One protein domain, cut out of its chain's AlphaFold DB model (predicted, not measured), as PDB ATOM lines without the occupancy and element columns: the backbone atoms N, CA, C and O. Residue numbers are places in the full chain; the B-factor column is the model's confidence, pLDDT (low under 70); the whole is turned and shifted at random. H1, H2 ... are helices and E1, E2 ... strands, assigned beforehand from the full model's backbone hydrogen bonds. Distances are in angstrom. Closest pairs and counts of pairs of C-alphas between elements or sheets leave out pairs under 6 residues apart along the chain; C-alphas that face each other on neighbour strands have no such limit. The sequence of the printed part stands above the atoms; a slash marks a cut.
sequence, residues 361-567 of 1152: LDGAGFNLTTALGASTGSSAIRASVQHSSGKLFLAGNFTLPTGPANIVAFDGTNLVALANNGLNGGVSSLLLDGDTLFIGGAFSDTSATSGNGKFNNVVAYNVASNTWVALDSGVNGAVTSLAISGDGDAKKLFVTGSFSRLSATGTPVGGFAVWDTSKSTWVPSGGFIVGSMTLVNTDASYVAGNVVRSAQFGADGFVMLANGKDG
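AT A GLANCE: This is residues 361 to 567 of the 1152 residues of the protein "SH3 domain-containing protein" of Exidia glandulosa HHB12029 (UniProt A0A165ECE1). Small antiparallel sheets stacked face to face like slices make the body, in the order E1 to E3, E4 to E7, E8 to E11 and the pair E12 and E13, with the helix H1 covering the first slice at one end. At the other end residues 557 to 567, with the short strand E14, stick out as a free tail that lengthens the outline. The printed part has 207 residues, with one named helix followed along the chain by fourteen named strands; the class is mostly strand, though only 101 residues are in named elements. The sheets are antiparallel throughout, with strand orders E1 E2 E3, E4 E5 E6 E7, E8 E9 E10 E11 and E12 E13. The whole is compact, with a radius of gyration of the C-alphas of 18.3 A and spans of 67 by 33 by 31 A.

HOW THE PARTS SIT: H1, residues 361 to 371, is on the sheet of E1, residues 380 to 386, E2, residues 392 to 399, and E3, residues 405 to 410, two layers with the helix on one face. Its height over the sheet is 9.8 A; its closest C-alphas to E3 are those of Ala 364 and Phe 410, 6.3 A apart. Each O i to N i+4 pair of H1 is within hydrogen-bond range. These three strands form a meander, each the antiparallel neighbour of the one before; N 385 and O 393 are 3.0 A apart, and N 394 and O 408 2.9 A. E2 bends by 84 degrees at residue 396. The next meander is E4, residues 427 to 433, E5, residues 436 to 441, E6, residues 458 to 462, and E7, residues 467 to 470, a strongly twisted sheet. Within hydrogen-bond range are N 438 and O 431 at 2.8 A, N 459 and O 439 at 3.0 A, and N 469 and O 460 at 2.8 A. In the stack of sheets, sheets face to face in turn, it faces the first sheet at 10.0 A centre to centre; the closest C-alphas of E1 and E4 are those of Ala 383 and Ser 429, 5.3 A. The third meander is E8, residues 478 to 485, E9, residues 492 to 498, E10, residues 512 to 516, and E11, residues 521 to 523, strongly twisted too. N 494 and O 483 are 2.8 A apart, N 495 and O 513 2.8 A, and N 516 and O 521 2.9 A. It faces the second sheet at 9.4 A; Ser 429 and Ser 481 have the closest C-alphas of E4 and E8, 5.4 A. The hairpin of E12, residues 528 to 537, and E13, residues 542 to 551, has N 534 and O 544 at 2.8 A. It faces the third sheet at 9.3 A, strands at 66 degrees. E14, residues 560 to 563, pairs with no named strand.

IN THESE COORDINATES: H1 begins at C-alpha 361, (-33.132, 16.448, -25.833), and is 15.2 A long. E1 measures 18.1 A, E4 17.7 A, E9 19.9 A and E12 17.7 A. E8, 21.7 A, begins at C-alpha 478, (-11.381, 18.116, -7.650), and bends by 52 degrees at residue 481. E12 bends by 108 degrees at residue 531 and E13 by 121 degrees at residue 548. E14 ends at C-alpha 563, (22.063, 33.239, -22.395).

THE WHOLE: The C-alphas of Gly 373 and Gly 567, the two farthest apart, are 68.6 A apart. Without the free stretch the body spans 51 by 36 by 34 A. The printed part has no cut. The links E3 to E4, E5 to E6 and E9 to E10 are long. The mean pLDDT of the printed part is 85.3; 13 residues are under 70, among them 373 to 378 and 401 to 403.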
ATOM      1  N   LEU A 361     -33.636  15.758 -27.028       72.94
ATOM      2  CA  LEU A 361     -33.132  16.448 -25.833       72.94
ATOM      3  C   LEU A 361     -34.184  16.480 -24.718       72.94
ATOM      4  O   LEU A 361     -33.877  16.095 -23.589       72.94
ATOM      5  N   ASP A 362     -35.437  16.804 -25.053       74.00
ATOM      6  CA  ASP A 362     -36.574  16.670 -24.130       74.00
ATOM      7  C   ASP A 362     -36.699  15.216 -23.642       74.00
ATOM      8  O   ASP A 362     -36.814  14.945 -22.445       74.00
ATOM      9  N   GLY A 363     -36.587  14.257 -24.570       76.81
ATOM     10  CA  GLY A 363     -36.588  12.824 -24.278       76.81
ATOM     11  C   GLY A 363     -35.462  12.387 -23.330       76.81
ATOM     12  O   GLY A 363     -35.700  11.550 -22.456       76.81
ATOM     13  N   ALA A 364     -34.263  12.964 -23.446       78.75
ATOM     14  CA  ALA A 364     -33.162  12.718 -22.515       78.75
ATOM     15  C   ALA A 364     -33.490  13.244 -21.107       78.75
ATOM     16  O   ALA A 364     -33.306  12.528 -20.120       78.75
ATOM     17  N   GLY A 365     -34.046  14.459 -21.024       76.75
ATOM     18  CA  GLY A 365     -34.503  15.071 -19.778       76.75
ATOM     19  C   GLY A 365     -35.600  14.263 -19.082       76.75
ATOM     20  O   GLY A 365     -35.452  13.911 -17.911       76.75
ATOM     21  N   PHE A 366     -36.661  13.882 -19.800       75.94
ATOM     22  CA  PHE A 366     -37.761  13.085 -19.246       75.94
ATOM     23  C   PHE A 366     -37.312  11.693 -18.782       75.94
ATOM     24  O   PHE A 366     -37.740  11.238 -17.716       75.94
ATOM     25  N   ASN A 367     -36.430  11.021 -19.534       78.50
ATOM     26  CA  ASN A 367     -35.852   9.747 -19.102       78.50
ATOM     27  C   ASN A 367     -35.013   9.911 -17.825       78.50
ATOM     28  O   ASN A 367     -35.114   9.073 -16.932       78.50
ATOM     29  N   LEU A 368     -34.230  10.990 -17.699       78.25
ATOM     30  CA  LEU A 368     -33.420  11.258 -16.507       78.25
ATOM     31  C   LEU A 368     -34.284  11.559 -15.271       78.25
ATOM     32  O   LEU A 368     -34.056  10.960 -14.221       78.25
ATOM     33  N   THR A 369     -35.309  12.407 -15.396       74.94
ATOM     34  CA  THR A 369     -36.277  12.672 -14.313       74.94
ATOM     35  C   THR A 369     -36.994  11.395 -13.876       74.94
ATOM     36  O   THR A 369     -37.132  11.140 -12.679       74.94
ATOM     37  N   THR A 370     -37.383  10.545 -14.832       75.38
ATOM     38  CA  THR A 370     -38.015   9.247 -14.546       75.38
ATOM     39  C   THR A 370     -37.046   8.296 -13.835       75.38
ATOM     40  O   THR A 370     -37.405   7.690 -12.827       75.38
ATOM     41  N   ALA A 371     -35.797   8.199 -14.303       73.56
ATOM     42  CA  ALA A 371     -34.772   7.335 -13.718       73.56
ATOM     43  C   ALA A 371     -34.300   7.792 -12.324       73.56
ATOM     44  O   ALA A 371     -33.810   6.968 -11.557       73.56
ATOM     45  N   LEU A 372     -34.463   9.073 -11.977       72.00
ATOM     46  CA  LEU A 372     -34.202   9.610 -10.634       72.00
ATOM     47  C   LEU A 372     -35.348   9.364  -9.633       72.00
ATOM     48  O   LEU A 372     -35.177   9.636  -8.446       72.00
ATOM     49  N   GLY A 373     -36.498   8.839 -10.073       59.62
ATOM     50  CA  GLY A 373     -37.554   8.338  -9.182       59.62
ATOM     51  C   GLY A 373     -38.105   9.372  -8.192       59.62
ATOM     52  O   GLY A 373     -38.371   9.025  -7.043       59.62
ATOM     53  N   ALA A 374     -38.229  10.636  -8.614       52.28
ATOM     54  CA  ALA A 374     -38.668  11.767  -7.784       52.28
ATOM     55  C   ALA A 374     -37.815  12.026  -6.514       52.28
ATOM     56  O   ALA A 374     -38.314  12.543  -5.514       52.28
ATOM     57  N   SER A 375     -36.514  11.701  -6.540       48.56
ATOM     58  CA  SER A 375     -35.597  11.983  -5.428       48.56
ATOM     59  C   SER A 375     -35.516  13.484  -5.104       48.56
ATOM     60  O   SER A 375     -35.091  14.272  -5.947       48.56
ATOM     61  N   THR A 376     -35.796  13.878  -3.859       48.31
ATOM     62  CA  THR A 376     -35.719  15.276  -3.373       48.31
ATOM     63  C   THR A 376     -34.294  15.767  -3.062       48.31
ATOM     64  O   THR A 376     -34.107  16.794  -2.411       48.31
ATOM     65  N   GLY A 377     -33.266  15.036  -3.502       55.00
ATOM     66  CA  GLY A 377     -31.864  15.431  -3.359       55.00
ATOM     67  C   GLY A 377     -31.438  16.493  -4.377       55.00
ATOM     68  O   GLY A 377     -32.084  16.687  -5.403       55.00
ATOM     69  N   SER A 378     -30.296  17.145  -4.130       61.16
ATOM     70  CA  SER A 378     -29.673  18.089  -5.076       61.16
ATOM     71  C   SER A 378     -28.962  17.347  -6.224       61.16
ATOM     72  O   SER A 378     -27.736  17.387  -6.374       61.16
ATOM     73  N   SER A 379     -29.758  16.612  -7.002       73.94
ATOM     74  CA  SER A 379     -29.355  15.951  -8.242       73.94
ATOM     75  C   SER A 379     -29.211  17.006  -9.335       73.94
ATOM     76  O   SER A 379     -30.187  17.655  -9.704       73.94
ATOM     77  N   ALA A 380     -27.994  17.199  -9.840       80.94
ATOM     78  CA  ALA A 380     -27.687  18.262 -10.793       80.94
ATOM     79  C   ALA A 380     -26.758  17.763 -11.902       80.94
ATOM     80  O   ALA A 380     -25.635  17.332 -11.622       80.94
ATOM     81  N   ILE A 381     -27.201  17.880 -13.156       86.62
ATOM     82  CA  ILE A 381     -26.318  17.798 -14.325       86.62
ATOM     83  C   ILE A 381     -25.459  19.065 -14.363       86.62
ATOM     84  O   ILE A 381     -25.949  20.167 -14.124       86.62
ATOM     85  N   ARG A 382     -24.157  18.892 -14.599       89.12
ATOM     86  CA  ARG A 382     -23.142  19.961 -14.597       89.12
ATOM     87  C   ARG A 382     -22.428  20.091 -15.936       89.12
ATOM     88  O   ARG A 382     -21.969  21.177 -16.266       89.12
ATOM     89  N   ALA A 383     -22.360  19.003 -16.698       91.50
ATOM     90  CA  ALA A 383     -21.762  18.964 -18.021       91.50
ATOM     91  C   ALA A 383     -22.534  18.004 -18.934       91.50
ATOM     92  O   ALA A 383     -23.064  16.981 -18.495       91.50
ATOM     93  N   SER A 384     -22.548  18.318 -20.225       91.81
ATOM     94  CA  SER A 384     -23.082  17.448 -21.271       91.81
ATOM     95  C   SER A 384     -22.282  17.617 -22.556       91.81
ATOM     96  O   SER A 384     -21.840  18.728 -22.845       91.81
ATOM     97  N   VAL A 385     -22.113  16.549 -23.336       92.94
ATOM     98  CA  VAL A 385     -21.427  16.603 -24.639       92.94
ATOM     99  C   VAL A 385     -21.992  15.556 -25.597       92.94
ATOM    100  O   VAL A 385     -22.298  14.432 -25.194       92.94
ATOM    101  N   GLN A 386     -22.150  15.921 -26.868       91.19
ATOM    102  CA  GLN A 386     -22.652  15.026 -27.909       91.19
ATOM    103  C   GLN A 386     -21.496  14.354 -28.659       91.19
ATOM    104  O   GLN A 386     -20.527  15.005 -29.042       91.19
ATOM    105  N   HIS A 387     -21.614  13.049 -28.891       93.25
ATOM    106  CA  HIS A 387     -20.699  12.259 -29.707       93.25
ATOM    107  C   HIS A 387     -21.162  12.192 -31.168       93.25
ATOM    108  O   HIS A 387     -22.361  12.192 -31.449       93.25
ATOM    109  N   SER A 388     -20.214  12.033 -32.095       90.38
ATOM    110  CA  SER A 388     -20.454  11.907 -33.545       90.38
ATOM    111  C   SER A 388     -21.449  10.796 -33.917       90.38
ATOM    112  O   SER A 388     -22.173  10.907 -34.902       90.38
ATOM    113  N   SER A 389     -21.550   9.749 -33.091       88.44
ATOM    114  CA  SER A 389     -22.527   8.660 -33.231       88.44
ATOM    115  C   SER A 389     -23.947   9.006 -32.739       88.44
ATOM    116  O   SER A 389     -24.729   8.092 -32.481       88.44
ATOM    117  N   GLY A 390     -24.254  10.281 -32.481       85.56
ATOM    118  CA  GLY A 390     -25.549  10.758 -31.979       85.56
ATOM    119  C   GLY A 390     -25.798  10.578 -30.474       85.56
ATOM    120  O   GLY A 390     -26.790  11.096 -29.968       85.56
ATOM    121  N   LYS A 391     -24.908   9.892 -29.739       89.88
ATOM    122  CA  LYS A 391     -25.040   9.704 -28.282       89.88
ATOM    123  C   LYS A 391     -24.802  11.019 -27.538       89.88
ATOM    124  O   LYS A 391     -23.798  11.681 -27.787       89.88
ATOM    125  N   LEU A 392     -25.661  11.347 -26.578       90.81
ATOM    126  CA  LEU A 392     -25.483  12.482 -25.669       90.81
ATOM    127  C   LEU A 392     -24.986  11.978 -24.311       90.81
ATOM    128  O   LEU A 392     -25.667  11.189 -23.661       90.81
ATOM    129  N   PHE A 393     -23.812  12.417 -23.867       93.38
ATOM    130  CA  PHE A 393     -23.320  12.147 -22.517       93.38
ATOM    131  C   PHE A 393     -23.812  13.233 -21.561       93.38
ATOM    132  O   PHE A 393     -23.692  14.419 -21.861       93.38
ATOM    133  N   LEU A 394     -24.347  12.819 -20.412       91.62
ATOM    134  CA  LEU A 394     -24.862  13.673 -19.342       91.62
ATOM    135  C   LEU A 394     -24.119  13.334 -18.049       91.62
ATOM    136  O   LEU A 394     -24.099  12.172 -17.635       91.62
ATOM    137  N   ALA A 395     -23.508  14.326 -17.404       93.44
ATOM    138  CA  ALA A 395     -22.718  14.108 -16.197       93.44
ATOM    139  C   ALA A 395     -22.889  15.227 -15.162       93.44
ATOM    140  O   ALA A 395     -23.199  16.376 -15.484       93.44
ATOM    141  N   GLY A 396     -22.715  14.889 -13.889       91.75
ATOM    142  CA  GLY A 396     -22.998  15.793 -12.783       91.75
ATOM    143  C   GLY A 396     -22.864  15.123 -11.424       91.75
ATOM    144  O   GLY A 396     -22.097  14.180 -11.259       91.75
ATOM    145  N   ASN A 397     -23.635  15.605 -10.451       90.00
ATOM    146  CA  ASN A 397     -23.781  14.990  -9.134       90.00
ATOM    147  C   ASN A 397     -25.177  14.364  -9.033       90.00
ATOM    148  O   ASN A 397     -26.148  15.092  -8.834       90.00
ATOM    149  N   PHE A 398     -25.282  13.046  -9.223       86.44
ATOM    150  CA  PHE A 398     -26.544  12.298  -9.151       86.44
ATOM    151  C   PHE A 398     -26.296  10.786  -9.018       86.44
ATOM    152  O   PHE A 398     -25.314  10.260  -9.541       86.44
ATOM    153  N   THR A 399     -27.236  10.069  -8.398       85.06
ATOM    154  CA  THR A 399     -27.204   8.602  -8.283       85.06
ATOM    155  C   THR A 399     -28.570   8.046  -8.662       85.06
ATOM    156  O   THR A 399     -29.567   8.394  -8.032       85.06
ATOM    157  N   LEU A 400     -28.630   7.186  -9.682       80.44
ATOM    158  CA  LEU A 400     -29.876   6.538 -10.095       80.44
ATOM    159  C   LEU A 400     -30.165   5.332  -9.174       80.44
ATOM    160  O   LEU A 400     -29.265   4.510  -8.995       80.44
ATOM    161  N   PRO A 401     -31.385   5.165  -8.613       69.81
ATOM    162  CA  PRO A 401     -31.694   4.082  -7.667       69.81
ATOM    163  C   PRO A 401     -31.437   2.666  -8.205       69.81
ATOM    164  O   PRO A 401     -31.147   1.752  -7.435       69.81
ATOM    165  N   THR A 402     -31.523   2.486  -9.524       65.31
ATOM    166  CA  THR A 402     -31.248   1.230 -10.239       65.31
ATOM    167  C   THR A 402     -30.460   1.488 -11.531       65.31
ATOM    168  O   THR A 402     -30.865   1.073 -12.616       65.31
ATOM    169  N   GLY A 403     -29.327   2.194 -11.446       68.50
ATOM    170  CA  GLY A 403     -28.549   2.543 -12.638       68.50
ATOM    171  C   GLY A 403     -27.138   3.076 -12.367       68.50
ATOM    172  O   GLY A 403     -26.604   2.889 -11.273       68.50
ATOM    173  N   PRO A 404     -26.508   3.714 -13.372       72.69
ATOM    174  CA  PRO A 404     -25.210   4.361 -13.219       72.69
ATOM    175  C   PRO A 404     -25.272   5.608 -12.321       72.69
ATOM    176  O   PRO A 404     -26.325   6.231 -12.165       72.69
ATOM    177  N   ALA A 405     -24.122   5.997 -11.769       86.38
ATOM    178  CA  ALA A 405     -23.966   7.207 -10.965       86.38
ATOM    179  C   ALA A 405     -23.054   8.239 -11.650       86.38
ATOM    180  O   ALA A 405     -22.061   7.891 -12.295       86.38
ATOM    181  N   ASN A 406     -23.397   9.517 -11.472       91.62
ATOM    182  CA  ASN A 406     -22.668  10.734 -11.854       91.62
ATOM    183  C   ASN A 406     -22.358  10.943 -13.351       91.62
ATOM    184  O   ASN A 406     -22.074  12.071 -13.753       91.62
ATOM    185  N   ILE A 407     -22.459   9.910 -14.192       93.81
ATOM    186  CA  ILE A 407     -22.376   9.988 -15.653       93.81
ATOM    187  C   ILE A 407     -23.234   8.901 -16.315       93.81
ATOM    188  O   ILE A 407     -23.222   7.738 -15.907       93.81
ATOM    189  N   VAL A 408     -23.971   9.280 -17.357       92.50
ATOM    190  CA  VAL A 408     -24.831   8.400 -18.160       92.50
ATOM    191  C   VAL A 408     -24.785   8.827 -19.630       92.50
ATOM    192  O   VAL A 408     -24.520   9.990 -19.935       92.50
ATOM    193  N   ALA A 409     -25.025   7.899 -20.555       92.31
ATOM    194  CA  ALA A 409     -25.218   8.210 -21.969       92.31
ATOM    195  C   ALA A 409     -26.704   8.105 -22.337       92.31
ATOM    196  O   ALA A 409     -27.424   7.281 -21.782       92.31
ATOM    197  N   PHE A 410     -27.157   8.893 -23.300       90.06
ATOM    198  CA  PHE A 410     -28.470   8.784 -23.926       90.06
ATOM    199  C   PHE A 410     -28.282   8.429 -25.404       90.06
ATOM    200  O   PHE A 410     -27.501   9.079 -26.103       90.06
ATOM    201  N   ASP A 411     -28.953   7.376 -25.878       87.38
ATOM    202  CA  ASP A 411     -28.770   6.827 -27.234       87.38
ATOM    203  C   ASP A 411     -29.714   7.420 -28.298       87.38
ATOM    204  O   ASP A 411     -29.675   7.007 -29.456       87.38
ATOM    205  N   GLY A 412     -30.548   8.392 -27.911       80.50
ATOM    206  CA  GLY A 412     -31.641   8.928 -28.725       80.50
ATOM    207  C   GLY A 412     -33.021   8.393 -28.326       80.50
ATOM    208  O   GLY A 412     -34.031   8.908 -28.800       80.50
ATOM    209  N   THR A 413     -33.103   7.381 -27.456       80.56
ATOM    210  CA  THR A 413     -34.372   6.835 -26.934       80.56
ATOM    211  C   THR A 413     -34.284   6.427 -25.458       80.56
ATOM    212  O   THR A 413     -35.224   6.678 -24.705       80.56
ATOM    213  N   ASN A 414     -33.164   5.844 -25.025       84.44
ATOM    214  CA  ASN A 414     -32.955   5.267 -23.698       84.44
ATOM    215  C   ASN A 414     -31.712   5.851 -23.016       84.44
ATOM    216  O   ASN A 414     -30.756   6.280 -23.669       84.44
ATOM    217  N   LEU A 415     -31.687   5.774 -21.683       87.12
ATOM    218  CA  LEU A 415     -30.456   5.930 -20.910       87.12
ATOM    219  C   LEU A 415     -29.647   4.626 -20.922       87.12
ATOM    220  O   LEU A 415     -30.173   3.540 -20.682       87.12
ATOM    221  N   VAL A 416     -28.348   4.758 -21.168       88.94
ATOM    222  CA  VAL A 416     -27.376   3.677 -21.308       88.94
ATOM    223  C   VAL A 416     -26.250   3.892 -20.300       88.94
ATOM    224  O   VAL A 416     -25.607   4.944 -20.265       88.94
ATOM    225  N   ALA A 417     -25.994   2.877 -19.476       87.81
ATOM    226  CA  ALA A 417     -24.879   2.888 -18.539       87.81
ATOM    227  C   ALA A 417     -23.533   2.777 -19.271       87.81
ATOM    228  O   ALA A 417     -23.357   1.929 -20.147       87.81
ATOM    229  N   LEU A 418     -22.567   3.603 -18.865       91.38
ATOM    230  CA  LEU A 418     -21.155   3.388 -19.186       91.38
ATOM    231  C   LEU A 418     -20.651   2.157 -18.407       91.38
ATOM    232  O   LEU A 418     -21.216   1.803 -17.365       91.38
ATOM    233  N   ALA A 419     -19.576   1.520 -18.882       89.62
ATOM    234  CA  ALA A 419     -18.938   0.404 -18.181       89.62
ATOM    235  C   ALA A 419     -18.737   0.691 -16.682       89.62
ATOM    236  O   ALA A 419     -18.367   1.797 -16.287       89.62
ATOM    237  N   ASN A 420     -18.941  -0.332 -15.848       90.38
ATOM    238  CA  ASN A 420     -18.732  -0.281 -14.394       90.38
ATOM    239  C   ASN A 420     -19.631   0.734 -13.648       90.38
ATOM    240  O   ASN A 420     -19.296   1.168 -12.545       90.38
ATOM    241  N   ASN A 421     -20.805   1.033 -14.229       88.44
ATOM    242  CA  ASN A 421     -21.894   1.858 -13.685       88.44
ATOM    243  C   ASN A 421     -21.551   3.344 -13.457       88.44
ATOM    244  O   ASN A 421     -22.146   3.990 -12.597       88.44
ATOM    245  N   GLY A 422     -20.653   3.913 -14.262       90.88
ATOM    246  CA  GLY A 422     -20.274   5.323 -14.139       90.88
ATOM    247  C   GLY A 422     -19.244   5.554 -13.031       90.88
ATOM    248  O   GLY A 422     -18.358   4.722 -12.834       90.88
ATOM    249  N   LEU A 423     -19.319   6.699 -12.345       93.75
ATOM    250  CA  LEU A 423     -18.274   7.198 -11.440       93.75
ATOM    251  C   LEU A 423     -18.743   7.303  -9.982       93.75
ATOM    252  O   LEU A 423     -19.903   7.602  -9.689       93.75
ATOM    253  N   ASN A 424     -17.819   7.070  -9.045       91.88
ATOM    254  CA  ASN A 424     -18.105   7.022  -7.608       91.88
ATOM    255  C   ASN A 424     -18.275   8.399  -6.933       91.88
ATOM    256  O   ASN A 424     -18.570   8.456  -5.741       91.88
ATOM    257  N   GLY A 425     -18.128   9.489  -7.688       92.81
ATOM    258  CA  GLY A 425     -18.300  10.862  -7.225       92.81
ATOM    259  C   GLY A 425     -18.659  11.814  -8.369       92.81
ATOM    260  O   GLY A 425     -18.628  11.432  -9.542       92.81
ATOM    261  N   GLY A 426     -19.056  13.038  -8.020       93.38
ATOM    262  CA  GLY A 426     -19.685  13.983  -8.945       93.38
ATOM    263  C   GLY A 426     -18.755  14.485 -10.054       93.38
ATOM    264  O   GLY A 426     -17.620  14.883  -9.800       93.38
ATOM    265  N   VAL A 427     -19.260  14.528 -11.286       96.44
ATOM    266  CA  VAL A 427     -18.566  15.086 -12.457       96.44
ATOM    267  C   VAL A 427     -18.850  16.588 -12.571       96.44
ATOM    268  O   VAL A 427     -19.963  17.043 -12.303       96.44
ATOM    269  N   SER A 428     -17.844  17.367 -12.966       95.38
ATOM    270  CA  SER A 428     -17.925  18.820 -13.180       95.38
ATOM    271  C   SER A 428     -17.786  19.211 -14.652       95.38
ATOM    272  O   SER A 428     -18.432  20.161 -15.082       95.38
ATOM    273  N   SER A 429     -16.976  18.477 -15.421       95.69
ATOM    274  CA  SER A 429     -16.592  18.831 -16.788       95.69
ATOM    275  C   SER A 429     -16.475  17.590 -17.677       95.69
ATOM    276  O   SER A 429     -16.008  16.536 -17.241       95.69
ATOM    277  N   LEU A 430     -16.895  17.733 -18.934       96.69
ATOM    278  CA  LEU A 430     -16.746  16.752 -20.006       96.69
ATOM    279  C   LEU A 430     -16.078  17.441 -21.196       96.69
ATOM    280  O   LEU A 430     -16.439  18.570 -21.526       96.69
ATOM    281  N   LEU A 431     -15.162  16.746 -21.862       95.25
ATOM    282  CA  LEU A 431     -14.521  17.211 -23.089       95.25
ATOM    283  C   LEU A 431     -14.316  16.025 -24.031       95.25
ATOM    284  O   LEU A 431     -13.792  14.994 -23.617       95.25
ATOM    285  N   LEU A 432     -14.727  16.153 -25.289       94.12
ATOM    286  CA  LEU A 432     -14.671  15.071 -26.269       94.12
ATOM    287  C   LEU A 432     -13.642  15.379 -27.363       94.12
ATOM    288  O   LEU A 432     -13.704  16.441 -27.975       94.12
ATOM    289  N   ASP A 433     -12.757  14.423 -27.645       91.50
ATOM    290  CA  ASP A 433     -11.872  14.428 -28.811       91.50
ATOM    291  C   ASP A 433     -11.981  13.098 -29.576       91.50
ATOM    292  O   ASP A 433     -11.520  12.049 -29.118       91.50
ATOM    293  N   GLY A 434     -12.640  13.122 -30.739       90.56
ATOM    294  CA  GLY A 434     -12.985  11.906 -31.486       90.56
ATOM    295  C   GLY A 434     -13.830  10.937 -30.646       90.56
ATOM    296  O   GLY A 434     -14.826  11.340 -30.051       90.56
ATOM    297  N   ASP A 435     -13.406   9.671 -30.569       92.81
ATOM    298  CA  ASP A 435     -13.991   8.647 -29.686       92.81
ATOM    299  C   ASP A 435     -13.516   8.742 -28.215       92.81
ATOM    300  O   ASP A 435     -13.882   7.893 -27.400       92.81
ATOM    301  N   THR A 436     -12.681   9.724 -27.840       94.12
ATOM    302  CA  THR A 436     -12.122   9.845 -26.478       94.12
ATOM    303  C   THR A 436     -12.833  10.933 -25.679       94.12
ATOM    304  O   THR A 436     -12.698  12.122 -25.955       94.12
ATOM    305  N   LEU A 437     -13.566  10.525 -24.646       96.62
ATOM    306  CA  LEU A 437     -14.237  11.409 -23.699       96.62
ATOM    307  C   LEU A 437     -13.363  11.598 -22.450       96.62
ATOM    308  O   LEU A 437     -13.207  10.676 -21.651       96.62
ATOM    309  N   PHE A 438     -12.808  12.792 -22.271       96.88
ATOM    310  CA  PHE A 438     -12.145  13.217 -21.040       96.88
ATOM    311  C   PHE A 438     -13.182  13.729 -20.032       96.88
ATOM    312  O   PHE A 438     -14.113  14.458 -20.381       96.88
ATOM    313  N   ILE A 439     -13.035  13.317 -18.774       97.75
ATOM    314  CA  ILE A 439     -14.023  13.510 -17.710       97.75
ATOM    315  C   ILE A 439     -13.302  14.049 -16.475       97.75
ATOM    316  O   ILE A 439     -12.376  13.411 -15.973       97.75
ATOM    317  N   GLY A 440     -13.730  15.214 -15.987       97.06
ATOM    318  CA  GLY A 440     -13.183  15.889 -14.807       97.06
ATOM    319  C   GLY A 440     -14.232  16.039 -13.706       97.06
ATOM    320  O   GLY A 440     -15.409  16.260 -13.994       97.06
ATOM    321  N   GLY A 441     -13.839  15.903 -12.440       96.12
ATOM    322  CA  GLY A 441     -14.776  15.991 -11.317       96.12
ATOM    323  C   GLY A 441     -14.146  15.789  -9.944       96.12
ATOM    324  O   GLY A 441     -12.955  16.017  -9.754       96.12
ATOM    325  N   ALA A 442     -14.972  15.359  -8.994       95.31
ATOM    326  CA  ALA A 442     -14.621  14.998  -7.624       95.31
ATOM    327  C   ALA A 442     -14.932  13.505  -7.395       95.31
ATOM    328  O   ALA A 442     -15.973  13.153  -6.836       95.31
ATOM    329  N   PHE A 443     -14.056  12.625  -7.881       94.75
ATOM    330  CA  PHE A 443     -14.205  11.161  -7.851       94.75
ATOM    331  C   PHE A 443     -12.837  10.479  -7.714       94.75
ATOM    332  O   PHE A 443     -11.818  11.058  -8.079       94.75
ATOM    333  N   SER A 444     -12.790   9.233  -7.241       93.19
ATOM    334  CA  SER A 444     -11.543   8.442  -7.179       93.19
ATOM    335  C   SER A 444     -11.518   7.250  -8.136       93.19
ATOM    336  O   SER A 444     -10.444   6.839  -8.580       93.19
ATOM    337  N   ASP A 445     -12.690   6.710  -8.481       93.38
ATOM    338  CA  ASP A 445     -12.845   5.518  -9.316       93.38
ATOM    339  C   ASP A 445     -14.241   5.476  -9.979       93.38
ATOM    340  O   ASP A 445     -15.127   6.288  -9.709       93.38
ATOM    341  N   THR A 446     -14.455   4.479 -10.828       92.56
ATOM    342  CA  THR A 446     -15.780   3.973 -11.209       92.56
ATOM    343  C   THR A 446     -16.608   3.505 -10.013       92.56
ATOM    344  O   THR A 446     -16.069   3.105  -8.981       92.56
ATOM    345  N   SER A 447     -17.934   3.473 -10.165       88.06
ATOM    346  CA  SER A 447     -18.867   3.027  -9.116       88.06
ATOM    347  C   SER A 447     -18.685   1.557  -8.700       88.06
ATOM    348  O   SER A 447     -19.097   1.186  -7.606       88.06
ATOM    349  N   ALA A 448     -18.047   0.730  -9.540       86.06
ATOM    350  CA  ALA A 448     -17.644  -0.646  -9.222       86.06
ATOM    351  C   ALA A 448     -16.129  -0.820  -8.930       86.06
ATOM    352  O   ALA A 448     -15.628  -1.943  -8.948       86.06
ATOM    353  N   THR A 449     -15.397   0.272  -8.675       85.38
ATOM    354  CA  THR A 449     -13.981   0.287  -8.234       85.38
ATOM    355  C   THR A 449     -12.996  -0.434  -9.177       85.38
ATOM    356  O   THR A 449     -12.029  -1.065  -8.751       85.38
ATOM    357  N   SER A 450     -13.243  -0.365 -10.487       85.44
ATOM    358  CA  SER A 450     -12.442  -1.046 -11.517       85.44
ATOM    359  C   SER A 450     -11.069  -0.417 -11.803       85.44
ATOM    360  O   SER A 450     -10.163  -1.109 -12.270       85.44
ATOM    361  N   GLY A 451     -10.888   0.873 -11.513       79.31
ATOM    362  CA  GLY A 451      -9.651   1.626 -11.734       79.31
ATOM    363  C   GLY A 451      -8.565   1.387 -10.685       79.31
ATOM    364  O   GLY A 451      -7.434   1.832 -10.876       79.31
ATOM    365  N   ASN A 452      -8.876   0.680  -9.591       82.56
ATOM    366  CA  ASN A 452      -7.993   0.474  -8.439       82.56
ATOM    367  C   ASN A 452      -7.435   1.799  -7.868       82.56
ATOM    368  O   ASN A 452      -6.272   1.872  -7.473       82.56
ATOM    369  N   GLY A 453      -8.249   2.862  -7.867       78.75
ATOM    370  CA  GLY A 453      -7.863   4.189  -7.377       78.75
ATOM    371  C   GLY A 453      -6.891   4.951  -8.284       78.75
ATOM    372  O   GLY A 453      -6.205   5.851  -7.808       78.75
ATOM    373  N   LYS A 454      -6.803   4.609  -9.579       86.12
ATOM    374  CA  LYS A 454      -5.947   5.296 -10.568       86.12
ATOM    375  C   LYS A 454      -6.665   6.359 -11.413       86.12
ATOM    376  O   LYS A 454      -6.112   6.787 -12.423       86.12
ATOM    377  N   PHE A 455      -7.884   6.768 -11.056       91.88
ATOM    378  CA  PHE A 455      -8.646   7.758 -11.836       91.88
ATOM    379  C   PHE A 455      -8.688   9.154 -11.200       91.88
ATOM    380  O   PHE A 455      -8.797  10.118 -11.943       91.88
ATOM    381  N   ASN A 456      -8.615   9.267  -9.866       92.38
ATOM    382  CA  ASN A 456      -8.517  10.507  -9.067       92.38
ATOM    383  C   ASN A 456      -8.774  11.818  -9.835       92.38
ATOM    384  O   ASN A 456      -7.855  12.476 -10.327       92.38
ATOM    385  N   ASN A 457     -10.051  12.193  -9.887       96.06
ATOM    386  CA  ASN A 457     -10.584  13.468 -10.363       96.06
ATOM    387  C   ASN A 457     -10.453  13.751 -11.873       96.06
ATOM    388  O   ASN A 457     -11.123  14.670 -12.348       96.06
ATOM    389  N   VAL A 458      -9.673  12.976 -12.642       97.06
ATOM    390  CA  VAL A 458      -9.579  13.116 -14.105       97.06
ATOM    391  C   VAL A 458      -9.274  11.795 -14.825       97.06
ATOM    392  O   VAL A 458      -8.268  11.131 -14.579       97.06
ATOM    393  N   VAL A 459     -10.149  11.407 -15.754       96.50
ATOM    394  CA  VAL A 459     -10.078  10.116 -16.461       96.50
ATOM    395  C   VAL A 459     -10.471  10.270 -17.931       96.50
ATOM    396  O   VAL A 459     -11.250  11.158 -18.277       96.50
ATOM    397  N   ALA A 460      -9.953   9.402 -18.799       95.94
ATOM    398  CA  ALA A 460     -10.418   9.268 -20.176       95.94
ATOM    399  C   ALA A 460     -11.302   8.020 -20.338       95.94
ATOM    400  O   ALA A 460     -11.134   7.013 -19.649       95.94
ATOM    401  N   TYR A 461     -12.245   8.070 -21.269       95.81
ATOM    402  CA  TYR A 461     -13.165   6.982 -21.583       95.81
ATOM    403  C   TYR A 461     -13.302   6.857 -23.101       95.81
ATOM    404  O   TYR A 461     -13.649   7.821 -23.781       95.81
ATOM    405  N   ASN A 462     -13.029   5.671 -23.645       94.94
ATOM    406  CA  ASN A 462     -13.189   5.410 -25.071       94.94
ATOM    407  C   ASN A 462     -14.637   4.987 -25.373       94.94
ATOM    408  O   ASN A 462     -15.127   3.971 -24.867       94.94
ATOM    409  N   VAL A 463     -15.310   5.776 -26.212       93.75
ATOM    410  CA  VAL A 463     -16.730   5.644 -26.559       93.75
ATOM    411  C   VAL A 463     -17.001   4.433 -27.458       93.75
ATOM    412  O   VAL A 463     -18.058   3.808 -27.321       93.75
ATOM    413  N   ALA A 464     -16.057   4.072 -28.331       91.00
ATOM    414  CA  ALA A 464     -16.175   2.941 -29.247       91.00
ATOM    415  C   ALA A 464     -15.960   1.585 -28.551       91.00
ATOM    416  O   ALA A 464     -16.717   0.645 -28.798       91.00
ATOM    417  N   SER A 465     -14.964   1.472 -27.663       91.69
ATOM    418  CA  SER A 465     -14.657   0.228 -26.937       91.69
ATOM    419  C   SER A 465     -15.355   0.085 -25.582       91.69
ATOM    420  O   SER A 465     -15.319  -1.009 -25.022       91.69
ATOM    421  N   ASN A 466     -16.013   1.134 -25.062       91.44
ATOM    422  CA  ASN A 466     -16.666   1.149 -23.741       91.44
ATOM    423  C   ASN A 466     -15.672   0.838 -22.598       91.44
ATOM    424  O   ASN A 466     -15.901  -0.040 -21.764       91.44
ATOM    425  N   THR A 467     -14.528   1.534 -22.583       94.25
ATOM    426  CA  THR A 467     -13.423   1.280 -21.635       94.25
ATOM    427  C   THR A 467     -12.827   2.556 -21.053       94.25
ATOM    428  O   THR A 467     -12.543   3.508 -21.779       94.25
ATOM    429  N   TRP A 468     -12.554   2.529 -19.748       94.25
ATOM    430  CA  TRP A 468     -11.874   3.589 -18.998       94.25
ATOM    431  C   TRP A 468     -10.346   3.525 -19.160       94.25
ATOM    432  O   TRP A 468      -9.771   2.437 -19.227       94.25
ATOM    433  N   VAL A 469      -9.691   4.687 -19.178       93.50
ATOM    434  CA  VAL A 469      -8.241   4.871 -19.333       93.50
ATOM    435  C   VAL A 469      -7.750   5.902 -18.308       93.50
ATOM    436  O   VAL A 469      -8.243   7.028 -18.253       93.50
ATOM    437  N   ALA A 470      -6.778   5.513 -17.481       92.62
ATOM    438  CA  ALA A 470      -6.199   6.367 -16.445       92.62
ATOM    439  C   ALA A 470      -5.191   7.377 -17.022       92.62
ATOM    440  O   ALA A 470      -4.313   6.991 -17.793       92.62
ATOM    441  N   LEU A 471      -5.262   8.639 -16.586       93.12
ATOM    442  CA  LEU A 471      -4.298   9.693 -16.939       93.12
ATOM    443  C   LEU A 471      -3.187   9.765 -15.881       93.12
ATOM    444  O   LEU A 471      -3.172  10.655 -15.034       93.12
ATOM    445  N   ASP A 472      -2.337   8.737 -15.870       88.19
ATOM    446  CA  ASP A 472      -1.276   8.503 -14.876       88.19
ATOM    447  C   ASP A 472      -1.694   8.854 -13.433       88.19
ATOM    448  O   ASP A 472      -1.239   9.813 -12.812       88.19
ATOM    449  N   SER A 473      -2.651   8.080 -12.920       88.44
ATOM    450  CA  SER A 473      -3.238   8.213 -11.579       88.44
ATOM    451  C   SER A 473      -3.986   9.523 -11.271       88.44
ATOM    452  O   SER A 473      -4.547   9.621 -10.179       88.44
ATOM    453  N   GLY A 474      -4.066  10.491 -12.190       92.69
ATOM    454  CA  GLY A 474      -4.870  11.712 -12.053       92.69
ATOM    455  C   GLY A 474      -4.265  12.781 -11.129       92.69
ATOM    456  O   GLY A 474      -3.046  12.903 -11.002       92.69
ATOM    457  N   VAL A 475      -5.124  13.568 -10.471       94.31
ATOM    458  CA  VAL A 475      -4.741  14.725  -9.630       94.31
ATOM    459  C   VAL A 475      -5.349  14.650  -8.224       94.31
ATOM    460  O   VAL A 475      -6.404  14.049  -8.017       94.31
ATOM    461  N   ASN A 476      -4.689  15.256  -7.232       92.62
ATOM    462  CA  ASN A 476      -5.001  15.049  -5.809       92.62
ATOM    463  C   ASN A 476      -6.222  15.828  -5.261       92.62
ATOM    464  O   ASN A 476      -6.433  15.847  -4.048       92.62
ATOM    465  N   GLY A 477      -7.014  16.473  -6.118       93.50
ATOM    466  CA  GLY A 477      -8.173  17.290  -5.746       93.50
ATOM    467  C   GLY A 477      -9.129  17.493  -6.923       93.50
ATOM    468  O   GLY A 477      -8.824  17.100  -8.046       93.50
ATOM    469  N   ALA A 478     -10.300  18.075  -6.667       94.31
ATOM    470  CA  ALA A 478     -11.381  18.116  -7.650       94.31
ATOM    471  C   ALA A 478     -11.027  18.956  -8.891       94.31
ATOM    472  O   ALA A 478     -10.565  20.093  -8.782       94.31
ATOM    473  N   VAL A 479     -11.307  18.416 -10.076       96.75
ATOM    474  CA  VAL A 479     -11.228  19.144 -11.351       96.75
ATOM    475  C   VAL A 479     -12.511  19.952 -11.559       96.75
ATOM    476  O   VAL A 479     -13.598  19.530 -11.162       96.75
ATOM    477  N   THR A 480     -12.391  21.129 -12.169       94.25
ATOM    478  CA  THR A 480     -13.484  22.086 -12.417       94.25
ATOM    479  C   THR A 480     -13.762  22.273 -13.907       94.25
ATOM    480  O   THR A 480     -14.925  22.318 -14.298       94.25
ATOM    481  N   SER A 481     -12.719  22.350 -14.740       93.81
ATOM    482  CA  SER A 481     -12.825  22.598 -16.183       93.81
ATOM    483  C   SER A 481     -11.677  21.934 -16.956       93.81
ATOM    484  O   SER A 481     -10.531  21.878 -16.492       93.81
ATOM    485  N   LEU A 482     -12.014  21.419 -18.142       94.81
ATOM    486  CA  LEU A 482     -11.114  20.816 -19.125       94.81
ATOM    487  C   LEU A 482     -11.164  21.605 -20.444       94.81
ATOM    488  O   LEU A 482     -12.237  22.055 -20.844       94.81
ATOM    489  N   ALA A 483     -10.035  21.700 -21.150       92.75
ATOM    490  CA  ALA A 483      -9.956  22.175 -22.540       92.75
ATOM    491  C   ALA A 483      -8.844  21.433 -23.306       92.75
ATOM    492  O   ALA A 483      -7.982  20.814 -22.685       92.75
ATOM    493  N   ILE A 484      -8.835  21.485 -24.640       90.69
ATOM    494  CA  ILE A 484      -7.813  20.835 -25.481       90.69
ATOM    495  C   ILE A 484      -7.339  21.797 -26.575       90.69
ATOM    496  O   ILE A 484      -8.130  22.571 -27.103       90.69
ATOM    497  N   SER A 485      -6.046  21.772 -26.902       87.81
ATOM    498  CA  SER A 485      -5.480  22.564 -28.002       87.81
ATOM    499  C   SER A 485      -4.353  21.818 -28.716       87.81
ATOM    500  O   SER A 485      -3.750  20.904 -28.147       87.81
ATOM    501  N   GLY A 486      -4.060  22.238 -29.947       82.31
ATOM    502  CA  GLY A 486      -3.142  21.578 -30.874       82.31
ATOM    503  C   GLY A 486      -3.843  20.579 -31.799       82.31
ATOM    504  O   GLY A 486      -4.930  20.086 -31.503       82.31
ATOM    505  N   ASP A 487      -3.189  20.269 -32.916       72.75
ATOM    506  CA  ASP A 487      -3.687  19.361 -33.952       72.75
ATOM    507  C   ASP A 487      -2.866  18.068 -34.026       72.75
ATOM    508  O   ASP A 487      -1.683  18.035 -33.677       72.75
ATOM    509  N   GLY A 488      -3.496  16.991 -34.507       72.00
ATOM    510  CA  GLY A 488      -2.852  15.683 -34.676       72.00
ATOM    511  C   GLY A 488      -2.144  15.196 -33.406       72.00
ATOM    512  O   GLY A 488      -2.721  15.201 -32.318       72.00
ATOM    513  N   ASP A 489      -0.874  14.809 -33.544       69.38
ATOM    514  CA  ASP A 489      -0.035  14.292 -32.454       69.38
ATOM    515  C   ASP A 489       0.453  15.372 -31.460       69.38
ATOM    516  O   ASP A 489       1.133  15.050 -30.482       69.38
ATOM    517  N   ALA A 490       0.132  16.655 -31.679       75.19
ATOM    518  CA  ALA A 490       0.551  17.768 -30.816       75.19
ATOM    519  C   ALA A 490      -0.481  18.148 -29.731       75.19
ATOM    520  O   ALA A 490      -0.269  19.119 -28.997       75.19
ATOM    521  N   LYS A 491      -1.592  17.405 -29.631       88.25
ATOM    522  CA  LYS A 491      -2.714  17.697 -28.731       88.25
ATOM    523  C   LYS A 491      -2.343  17.678 -27.243       88.25
ATOM    524  O   LYS A 491      -1.740  16.735 -26.724       88.25
ATOM    525  N   LYS A 492      -2.771  18.728 -26.540       89.88
ATOM    526  CA  LYS A 492      -2.602  18.913 -25.093       89.88
ATOM    527  C   LYS A 492      -3.945  19.149 -24.420       89.88
ATOM    528  O   LYS A 492      -4.643  20.102 -24.759       89.88
ATOM    529  N   LEU A 493      -4.268  18.305 -23.444       92.44
ATOM    530  CA  LEU A 493      -5.400  18.467 -22.535       92.44
ATOM    531  C   LEU A 493      -4.974  19.368 -21.368       92.44
ATOM    532  O   LEU A 493      -4.046  19.043 -20.629       92.44
ATOM    533  N   PHE A 494      -5.674  20.478 -21.186       91.88
ATOM    534  CA  PHE A 494      -5.516  21.400 -20.067       91.88
ATOM    535  C   PHE A 494      -6.538  21.059 -18.983       91.88
ATOM    536  O   PHE A 494      -7.726  20.899 -19.266       91.88
ATOM    537  N   VAL A 495      -6.071  20.961 -17.740       94.00
ATOM    538  CA  VAL A 495      -6.858  20.535 -16.581       94.00
ATOM    539  C   VAL A 495      -6.792  21.628 -15.519       94.00
ATOM    540  O   VAL A 495      -5.704  22.010 -15.089       94.00
ATOM    541  N   THR A 496      -7.949  22.129 -15.083       93.44
ATOM    542  CA  THR A 496      -8.066  23.133 -14.007       93.44
ATOM    543  C   THR A 496      -8.868  22.601 -12.828       93.44
ATOM    544  O   THR A 496      -9.755  21.765 -13.007       93.44
ATOM    545  N   GLY A 497      -8.556  23.045 -11.609       92.38
ATOM    546  CA  GLY A 497      -9.270  22.588 -10.419       92.38
ATOM    547  C   GLY A 497      -8.751  23.117  -9.086       92.38
ATOM    548  O   GLY A 497      -7.907  24.011  -9.022       92.38
ATOM    549  N   SER A 498      -9.257  22.510  -8.011       91.00
ATOM    550  CA  SER A 498      -8.817  22.685  -6.622       91.00
ATOM    551  C   SER A 498      -7.898  21.534  -6.182       91.00
ATOM    552  O   SER A 498      -8.095  20.898  -5.145       91.00
ATOM    553  N   PHE A 499      -6.881  21.251  -6.997       90.94
ATOM    554  CA  PHE A 499      -5.821  20.275  -6.728       90.94
ATOM    555  C   PHE A 499      -4.469  20.978  -6.572       90.94
ATOM    556  O   PHE A 499      -4.248  22.042  -7.137       90.94
ATOM    557  N   SER A 500      -3.536  20.388  -5.828       86.12
ATOM    558  CA  SER A 500      -2.197  20.948  -5.597       86.12
ATOM    559  C   SER A 500      -1.061  20.120  -6.196       86.12
ATOM    560  O   SER A 500      -0.003  20.686  -6.474       86.12
ATOM    561  N   ARG A 501      -1.258  18.812  -6.418       86.44
ATOM    562  CA  ARG A 501      -0.228  17.872  -6.894       86.44
ATOM    563  C   ARG A 501      -0.791  16.834  -7.875       86.44
ATOM    564  O   ARG A 501      -1.963  16.458  -7.785       86.44
ATOM    565  N   LEU A 502       0.069  16.337  -8.763       87.31
ATOM    566  CA  LEU A 502      -0.178  15.130  -9.560       87.31
ATOM    567  C   LEU A 502      -0.169  13.892  -8.649       87.31
ATOM    568  O   LEU A 502       0.659  13.796  -7.743       87.31
ATOM    569  N   SER A 503      -1.073  12.938  -8.876       86.38
ATOM    570  CA  SER A 503      -1.268  11.803  -7.960       86.38
ATOM    571  C   SER A 503      -0.234  10.683  -8.109       86.38
ATOM    572  O   SER A 503       0.005   9.970  -7.139       86.38
ATOM    573  N   ALA A 504       0.369  10.503  -9.291       80.00
ATOM    574  CA  ALA A 504       1.393   9.475  -9.512       80.00
ATOM    575  C   ALA A 504       2.778   9.884  -8.984       80.00
ATOM    576  O   ALA A 504       3.463   9.072  -8.367       80.00
ATOM    577  N   THR A 505       3.177  11.136  -9.220       72.94
ATOM    578  CA  THR A 505       4.535  11.648  -8.953       72.94
ATOM    579  C   THR A 505       4.626  12.571  -7.739       72.94
ATOM    580  O   THR A 505       5.718  12.920  -7.308       72.94
ATOM    581  N   GLY A 506       3.496  13.053  -7.211       73.56
ATOM    582  CA  GLY A 506       3.479  14.074  -6.160       73.56
ATOM    583  C   GLY A 506       3.925  15.474  -6.610       73.56
ATOM    584  O   GLY A 506       3.964  16.373  -5.767       73.56
ATOM    585  N   THR A 507       4.232  15.684  -7.899       75.88
ATOM    586  CA  THR A 507       4.729  16.958  -8.455       75.88
ATOM    587  C   THR A 507       3.733  18.103  -8.209       75.88
ATOM    588  O   THR A 507       2.551  17.941  -8.537       75.88
ATOM    589  N   PRO A 508       4.161  19.260  -7.666       77.00
ATOM    590  CA  PRO A 508       3.295  20.425  -7.476       77.00
ATOM    591  C   PRO A 508       2.776  21.018  -8.795       77.00
ATOM    592  O   PRO A 508       3.547  21.311  -9.701       77.00
ATOM    593  N   VAL A 509       1.461  21.243  -8.876       79.62
ATOM    594  CA  VAL A 509       0.770  21.816 -10.056       79.62
ATOM    595  C   VAL A 509      -0.322  22.845  -9.710       79.62
ATOM    596  O   VAL A 509      -0.938  23.400 -10.612       79.62
ATOM    597  N   GLY A 510      -0.576  23.115  -8.421       79.38
ATOM    598  CA  GLY A 510      -1.245  24.340  -7.935       79.38
ATOM    599  C   GLY A 510      -2.530  24.796  -8.652       79.38
ATOM    600  O   GLY A 510      -2.751  25.995  -8.816       79.38
ATOM    601  N   GLY A 511      -3.377  23.852  -9.066       86.62
ATOM    602  CA  GLY A 511      -4.675  24.087  -9.698       86.62
ATOM    603  C   GLY A 511      -4.677  24.061 -11.229       86.62
ATOM    604  O   GLY A 511      -5.756  24.160 -11.813       86.62
ATOM    605  N   PHE A 512      -3.522  23.910 -11.888       88.69
ATOM    606  CA  PHE A 512      -3.402  23.884 -13.351       88.69
ATOM    607  C   PHE A 512      -2.356  22.867 -13.836       88.69
ATOM    608  O   PHE A 512      -1.157  23.031 -13.617       88.69
ATOM    609  N   ALA A 513      -2.808  21.828 -14.539       89.44
ATOM    610  CA  ALA A 513      -1.961  20.771 -15.093       89.44
ATOM    611  C   ALA A 513      -2.214  20.584 -16.597       89.44
ATOM    612  O   ALA A 513      -3.296  20.892 -17.099       89.44
ATOM    613  N   VAL A 514      -1.218  20.065 -17.321       89.69
ATOM    614  CA  VAL A 514      -1.304  19.817 -18.768       89.69
ATOM    615  C   VAL A 514      -0.880  18.382 -19.069       89.69
ATOM    616  O   VAL A 514       0.156  17.919 -18.597       89.69
ATOM    617  N   TRP A 515      -1.686  17.677 -19.856       91.06
ATOM    618  CA  TRP A 515      -1.466  16.296 -20.274       91.06
ATOM    619  C   TRP A 515      -1.236  16.236 -21.785       91.06
ATOM    620  O   TRP A 515      -2.053  16.715 -22.572       91.06
ATOM    621  N   ASP A 516      -0.117  15.645 -22.191       88.81
ATOM    622  CA  ASP A 516       0.228  15.402 -23.589       88.81
ATOM    623  C   ASP A 516      -0.447  14.102 -24.048       88.81
ATOM    624  O   ASP A 516      -0.117  13.010 -23.569       88.81
ATOM    625  N   THR A 517      -1.437  14.213 -24.939       88.94
ATOM    626  CA  THR A 517      -2.286  13.070 -25.297       88.94
ATOM    627  C   THR A 517      -1.564  12.056 -26.180       88.94
ATOM    628  O   THR A 517      -1.923  10.882 -26.140       88.94
ATOM    629  N   SER A 518      -0.545  12.467 -26.949       86.00
ATOM    630  CA  SER A 518       0.223  11.547 -27.801       86.00
ATOM    631  C   SER A 518       1.258  10.755 -27.008       86.00
ATOM    632  O   SER A 518       1.434   9.561 -27.246       86.00
ATOM    633  N   LYS A 519       1.899  11.382 -26.014       83.88
ATOM    634  CA  LYS A 519       2.871  10.714 -25.128       83.88
ATOM    635  C   LYS A 519       2.222   9.951 -23.977       83.88
ATOM    636  O   LYS A 519       2.862   9.067 -23.417       83.88
ATOM    637  N   SER A 520       0.972  10.275 -23.636       87.81
ATOM    638  CA  SER A 520       0.298   9.806 -22.416       87.81
ATOM    639  C   SER A 520       1.094  10.138 -21.146       87.81
ATOM    640  O   SER A 520       1.352   9.275 -20.307       87.81
ATOM    641  N   THR A 521       1.501  11.405 -21.027       85.94
ATOM    642  CA  THR A 521       2.292  11.924 -19.901       85.94
ATOM    643  C   THR A 521       1.826  13.315 -19.485       85.94
ATOM    644  O   THR A 521       1.554  14.162 -20.340       85.94
ATOM    645  N   TRP A 522       1.849  13.599 -18.182       86.75
ATOM    646  CA  TRP A 522       1.807  14.973 -17.681       86.75
ATOM    647  C   TRP A 522       3.042  15.744 -18.168       86.75
ATOM    648  O   TRP A 522       4.148  15.204 -18.189       86.75
ATOM    649  N   VAL A 523       2.859  17.000 -18.574       81.19
ATOM    650  CA  VAL A 523       3.931  17.880 -19.064       81.19
ATOM    651  C   VAL A 523       3.899  19.232 -18.344       81.19
ATOM    652  O   VAL A 523       2.814  19.710 -17.999       81.19
ATOM    653  N   PRO A 524       5.055  19.891 -18.133       70.56
ATOM    654  CA  PRO A 524       5.086  21.235 -17.570       70.56
ATOM    655  C   PRO A 524       4.262  22.222 -18.407       70.56
ATOM    656  O   PRO A 524       4.373  22.264 -19.634       70.56
ATOM    657  N   SER A 525       3.478  23.062 -17.735       66.06
ATOM    658  CA  SER A 525       2.682  24.135 -18.349       66.06
ATOM    659  C   SER A 525       3.520  25.347 -18.793       66.06
ATOM    660  O   SER A 525       2.988  26.275 -19.393       66.06
ATOM    661  N   GLY A 526       4.827  25.343 -18.509       62.78
ATOM    662  CA  GLY A 526       5.785  26.414 -18.807       62.78
ATOM    663  C   GLY A 526       6.018  27.362 -17.626       62.78
ATOM    664  O   GLY A 526       7.167  27.681 -17.331       62.78
ATOM    665  N   GLY A 527       4.950  27.730 -16.914       73.25
ATOM    666  CA  GLY A 527       4.993  28.536 -15.688       73.25
ATOM    667  C   GLY A 527       4.542  27.769 -14.444       73.25
ATOM    668  O   GLY A 527       4.321  26.560 -14.488       73.25
ATOM    669  N   PHE A 528       4.378  28.478 -13.328       77.50
ATOM    670  CA  PHE A 528       3.836  27.922 -12.088       77.50
ATOM    671  C   PHE A 528       2.726  28.815 -11.532       77.50
ATOM    672  O   PHE A 528       2.930  30.003 -11.290       77.50
ATOM    673  N   ILE A 529       1.548  28.234 -11.323       82.38
ATOM    674  CA  ILE A 529       0.393  28.889 -10.706       82.38
ATOM    675  C   ILE A 529       0.131  28.185  -9.376       82.38
ATOM    676  O   ILE A 529       0.210  26.962  -9.303       82.38
ATOM    677  N   VAL A 530      -0.195  28.956  -8.340       83.31
ATOM    678  CA  VAL A 530      -0.787  28.452  -7.098       83.31
ATOM    679  C   VAL A 530      -2.172  29.065  -6.975       83.31
ATOM    680  O   VAL A 530      -2.306  30.281  -6.830       83.31
ATOM    681  N   GLY A 531      -3.208  28.235  -7.020       83.75
ATOM    682  CA  GLY A 531      -4.583  28.692  -6.897       83.75
ATOM    683  C   GLY A 531      -5.615  27.571  -6.898       83.75
ATOM    684  O   GLY A 531      -5.294  26.385  -6.905       83.75
ATOM    685  N   SER A 532      -6.881  27.978  -6.908       85.00
ATOM    686  CA  SER A 532      -8.015  27.119  -7.245       85.00
ATOM    687  C   SER A 532      -8.583  27.609  -8.568       85.00
ATOM    688  O   SER A 532      -9.324  28.598  -8.601       85.00
ATOM    689  N   MET A 533      -8.219  26.937  -9.658       87.88
ATOM    690  CA  MET A 533      -8.638  27.331 -11.000       87.88
ATOM    691  C   MET A 533     -10.047  26.803 -11.290       87.88
ATOM    692  O   MET A 533     -10.419  25.704 -10.870       87.88
ATOM    693  N   THR A 534     -10.865  27.609 -11.961       86.88
ATOM    694  CA  THR A 534     -12.298  27.347 -12.186       86.88
ATOM    695  C   THR A 534     -12.659  27.222 -13.661       86.88
ATOM    696  O   THR A 534     -13.712  26.670 -13.968       86.88
ATOM    697  N   LEU A 535     -11.819  27.738 -14.562       85.81
ATOM    698  CA  LEU A 535     -12.064  27.752 -16.001       85.81
ATOM    699  C   LEU A 535     -10.746  27.785 -16.782       85.81
ATOM    700  O   LEU A 535      -9.858  28.578 -16.466       85.81
ATOM    701  N   VAL A 536     -10.668  26.999 -17.854       87.38
ATOM    702  CA  VAL A 536      -9.706  27.171 -18.951       87.38
ATOM    703  C   VAL A 536     -10.465  27.275 -20.277       87.38
ATOM    704  O   VAL A 536     -11.392  26.508 -20.525       87.38
ATOM    705  N   ASN A 537     -10.074  28.219 -21.133       83.06
ATOM    706  CA  ASN A 537     -10.513  28.290 -22.524       83.06
ATOM    707  C   ASN A 537      -9.298  28.507 -23.437       83.06
ATOM    708  O   ASN A 537      -8.471  29.388 -23.205       83.06
ATOM    709  N   THR A 538      -9.197  27.681 -24.473       80.25
ATOM    710  CA  THR A 538      -8.075  27.649 -25.420       80.25
ATOM    711  C   THR A 538      -8.255  28.633 -26.573       80.25
ATOM    712  O   THR A 538      -7.299  29.308 -26.948       80.25
ATOM    713  N   ASP A 539      -9.482  28.784 -27.069       75.19
ATOM    714  CA  ASP A 539      -9.828  29.584 -28.257       75.19
ATOM    715  C   ASP A 539      -9.553  31.083 -28.050       75.19
ATOM    716  O   ASP A 539      -9.097  31.781 -28.950       75.19
ATOM    717  N   ALA A 540      -9.787  31.560 -26.826       59.94
ATOM    718  CA  ALA A 540      -9.463  32.900 -26.348       59.94
ATOM    719  C   ALA A 540      -8.285  32.911 -25.348       59.94
ATOM    720  O   ALA A 540      -7.996  33.948 -24.752       59.94
ATOM    721  N   SER A 541      -7.607  31.767 -25.175       78.50
ATOM    722  CA  SER A 541      -6.346  31.597 -24.431       78.50
ATOM    723  C   SER A 541      -6.317  32.231 -23.029       78.50
ATOM    724  O   SER A 541      -5.345  32.886 -22.650       78.50
ATOM    725  N   TYR A 542      -7.370  32.015 -22.232       79.75
ATOM    726  CA  TYR A 542      -7.442  32.479 -20.844       79.75
ATOM    727  C   TYR A 542      -7.684  31.343 -19.843       79.75
ATOM    728  O   TYR A 542      -8.364  30.352 -20.117       79.75
ATOM    729  N   VAL A 543      -7.150  31.524 -18.634       83.81
ATOM    730  CA  VAL A 543      -7.372  30.651 -17.474       83.81
ATOM    731  C   VAL A 543      -7.819  31.533 -16.311       83.81
ATOM    732  O   VAL A 543      -7.210  32.573 -16.064       83.81
ATOM    733  N   ALA A 544      -8.882  31.148 -15.608       87.25
ATOM    734  CA  ALA A 544      -9.478  31.944 -14.535       87.25
ATOM    735  C   ALA A 544      -9.703  31.119 -13.260       87.25
ATOM    736  O   ALA A 544      -9.845  29.894 -13.301       87.25
ATOM    737  N   GLY A 545      -9.721  31.804 -12.117       88.50
ATOM    738  CA  GLY A 545      -9.902  31.211 -10.794       88.50
ATOM    739  C   GLY A 545      -9.371  32.105  -9.678       88.50
ATOM    740  O   GLY A 545      -9.033  33.266  -9.903       88.50
ATOM    741  N   ASN A 546      -9.277  31.551  -8.469       88.62
ATOM    742  CA  ASN A 546      -8.616  32.215  -7.348       88.62
ATOM    743  C   ASN A 546      -7.108  31.929  -7.416       88.62
ATOM    744  O   ASN A 546      -6.664  30.867  -6.979       88.62
ATOM    745  N   VAL A 547      -6.349  32.857  -8.000       87.94
ATOM    746  CA  VAL A 547      -4.886  32.793  -8.118       87.94
ATOM    747  C   VAL A 547      -4.254  33.442  -6.885       87.94
ATOM    748  O   VAL A 547      -4.322  34.656  -6.717       87.94
ATOM    749  N   VAL A 548      -3.605  32.635  -6.044       86.25
ATOM    750  CA  VAL A 548      -2.787  33.107  -4.912       86.25
ATOM    751  C   VAL A 548      -1.452  33.645  -5.421       86.25
ATOM    752  O   VAL A 548      -0.975  34.679  -4.957       86.25
ATOM    753  N   ARG A 549      -0.848  32.962  -6.403       84.62
ATOM    754  CA  ARG A 549       0.362  33.431  -7.083       84.62
ATOM    755  C   ARG A 549       0.491  32.864  -8.493       84.62
ATOM    756  O   ARG A 549       0.011  31.771  -8.780       84.62
ATOM    757  N   SER A 550       1.179  33.608  -9.351       85.81
ATOM    758  CA  SER A 550       1.605  33.178 -10.683       85.81
ATOM    759  C   SER A 550       3.077  33.544 -10.867       85.81
ATOM    760  O   SER A 550       3.502  34.620 -10.441       85.81
ATOM    761  N   ALA A 551       3.850  32.645 -11.463       84.88
ATOM    762  CA  ALA A 551       5.264  32.804 -11.763       84.88
ATOM    763  C   ALA A 551       5.551  32.317 -13.190       84.88
ATOM    764  O   ALA A 551       5.006  31.307 -13.640       84.88
ATOM    765  N   GLN A 552       6.439  33.023 -13.894       82.50
ATOM    766  CA  GLN A 552       6.773  32.755 -15.299       82.50
ATOM    767  C   GLN A 552       7.378  31.361 -15.534       82.50
ATOM    768  O   GLN A 552       7.254  30.827 -16.631       82.50
ATOM    769  N   PHE A 553       8.000  30.769 -14.510       79.62
ATOM    770  CA  PHE A 553       8.674  29.474 -14.568       79.62
ATOM    771  C   PHE A 553       8.319  28.628 -13.338       79.62
ATOM    772  O   PHE A 553       8.166  29.166 -12.240       79.62
ATOM    773  N   GLY A 554       8.248  27.308 -13.515       78.88
ATOM    774  CA  GLY A 554       8.200  26.320 -12.433       78.88
ATOM    775  C   GLY A 554       9.390  25.364 -12.516       78.88
ATOM    776  O   GLY A 554       9.764  24.954 -13.615       78.88
ATOM    777  N   ALA A 555       9.996  25.034 -11.374       78.19
ATOM    778  CA  ALA A 555      11.086  24.065 -11.274       78.19
ATOM    779  C   ALA A 555      11.235  23.535  -9.837       78.19
ATOM    780  O   ALA A 555      11.050  24.286  -8.876       78.19
ATOM    781  N   ASP A 556      11.626  22.268  -9.698       78.25
ATOM    782  CA  ASP A 556      11.783  21.607  -8.401       78.25
ATOM    783  C   ASP A 556      13.143  21.969  -7.772       78.25
ATOM    784  O   ASP A 556      14.154  21.300  -7.968       78.25
ATOM    785  N   GLY A 557      13.181  23.075  -7.024       79.44
ATOM    786  CA  GLY A 557      14.301  23.459  -6.155       79.44
ATOM    787  C   GLY A 557      15.515  24.131  -6.821       79.44
ATOM    788  O   GLY A 557      16.322  24.711  -6.096       79.44
ATOM    789  N   PHE A 558      15.661  24.102  -8.152       85.50
ATOM    790  CA  PHE A 558      16.758  24.775  -8.874       85.50
ATOM    791  C   PHE A 558      16.397  25.175 -10.317       85.50
ATOM    792  O   PHE A 558      15.526  24.585 -10.949       85.50
ATOM    793  N   VAL A 559      17.104  26.175 -10.854       87.25
ATOM    794  CA  VAL A 559      17.001  26.662 -12.244       87.25
ATOM    795  C   VAL A 559      18.389  27.012 -12.780       87.25
ATOM    796  O   VAL A 559      19.262  27.419 -12.016       87.25
ATOM    797  N   MET A 560      18.599  26.884 -14.092       86.56
ATOM    798  CA  MET A 560      19.810  27.378 -14.753       86.56
ATOM    799  C   MET A 560      19.603  28.821 -15.224       86.56
ATOM    800  O   MET A 560      18.549  29.146 -15.768       86.56
ATOM    801  N   LEU A 561      20.614  29.676 -15.054       87.44
ATOM    802  CA  LEU A 561      20.684  30.977 -15.721       87.44
ATOM    803  C   LEU A 561      21.509  30.811 -17.005       87.44
ATOM    804  O   LEU A 561      22.681  30.443 -16.938       87.44
ATOM    805  N   ALA A 562      20.890  31.044 -18.158       83.75
ATOM    806  CA  ALA A 562      21.473  30.825 -19.479       83.75
ATOM    807  C   ALA A 562      21.365  32.085 -20.352       83.75
ATOM    808  O   ALA A 562      20.538  32.960 -20.103       83.75
ATOM    809  N   ASN A 563      22.179  32.169 -21.406       81.44
ATOM    810  CA  ASN A 563      22.063  33.239 -22.395       81.44
ATOM    811  C   ASN A 563      20.908  32.912 -23.354       81.44
ATOM    812  O   ASN A 563      20.972  31.925 -24.089       81.44
ATOM    813  N   GLY A 564      19.860  33.730 -23.334       76.56
ATOM    814  CA  GLY A 564      18.727  33.650 -24.248       76.56
ATOM    815  C   GLY A 564      19.022  34.263 -25.620       76.56
ATOM    816  O   GLY A 564      20.174  34.473 -26.016       76.56
ATOM    817  N   LYS A 565      17.949  34.579 -26.355       73.62
ATOM    818  CA  LYS A 565      18.047  35.355 -27.600       73.62
ATOM    819  C   LYS A 565      18.705  36.709 -27.317       73.62
ATOM    820  O   LYS A 565      18.559  37.266 -26.231       73.62
ATOM    821  N   ASP A 566      19.492  37.175 -28.283       70.81
ATOM    822  CA  ASP A 566      20.212  38.457 -28.243       70.81
ATOM    823  C   ASP A 566      21.173  38.632 -27.044       70.81
ATOM    824  O   ASP A 566      21.645  39.731 -26.765       70.81
ATOM    825  N   GLY A 567      21.519  37.532 -26.360       72.50
ATOM    826  CA  GLY A 567      22.477  37.504 -25.252       72.50
ATOM    827  C   GLY A 567      21.911  37.896 -23.884       72.50
ATOM    828  O   GLY A 567      22.670  37.923 -22.919       72.50
TER     829      GLY A 567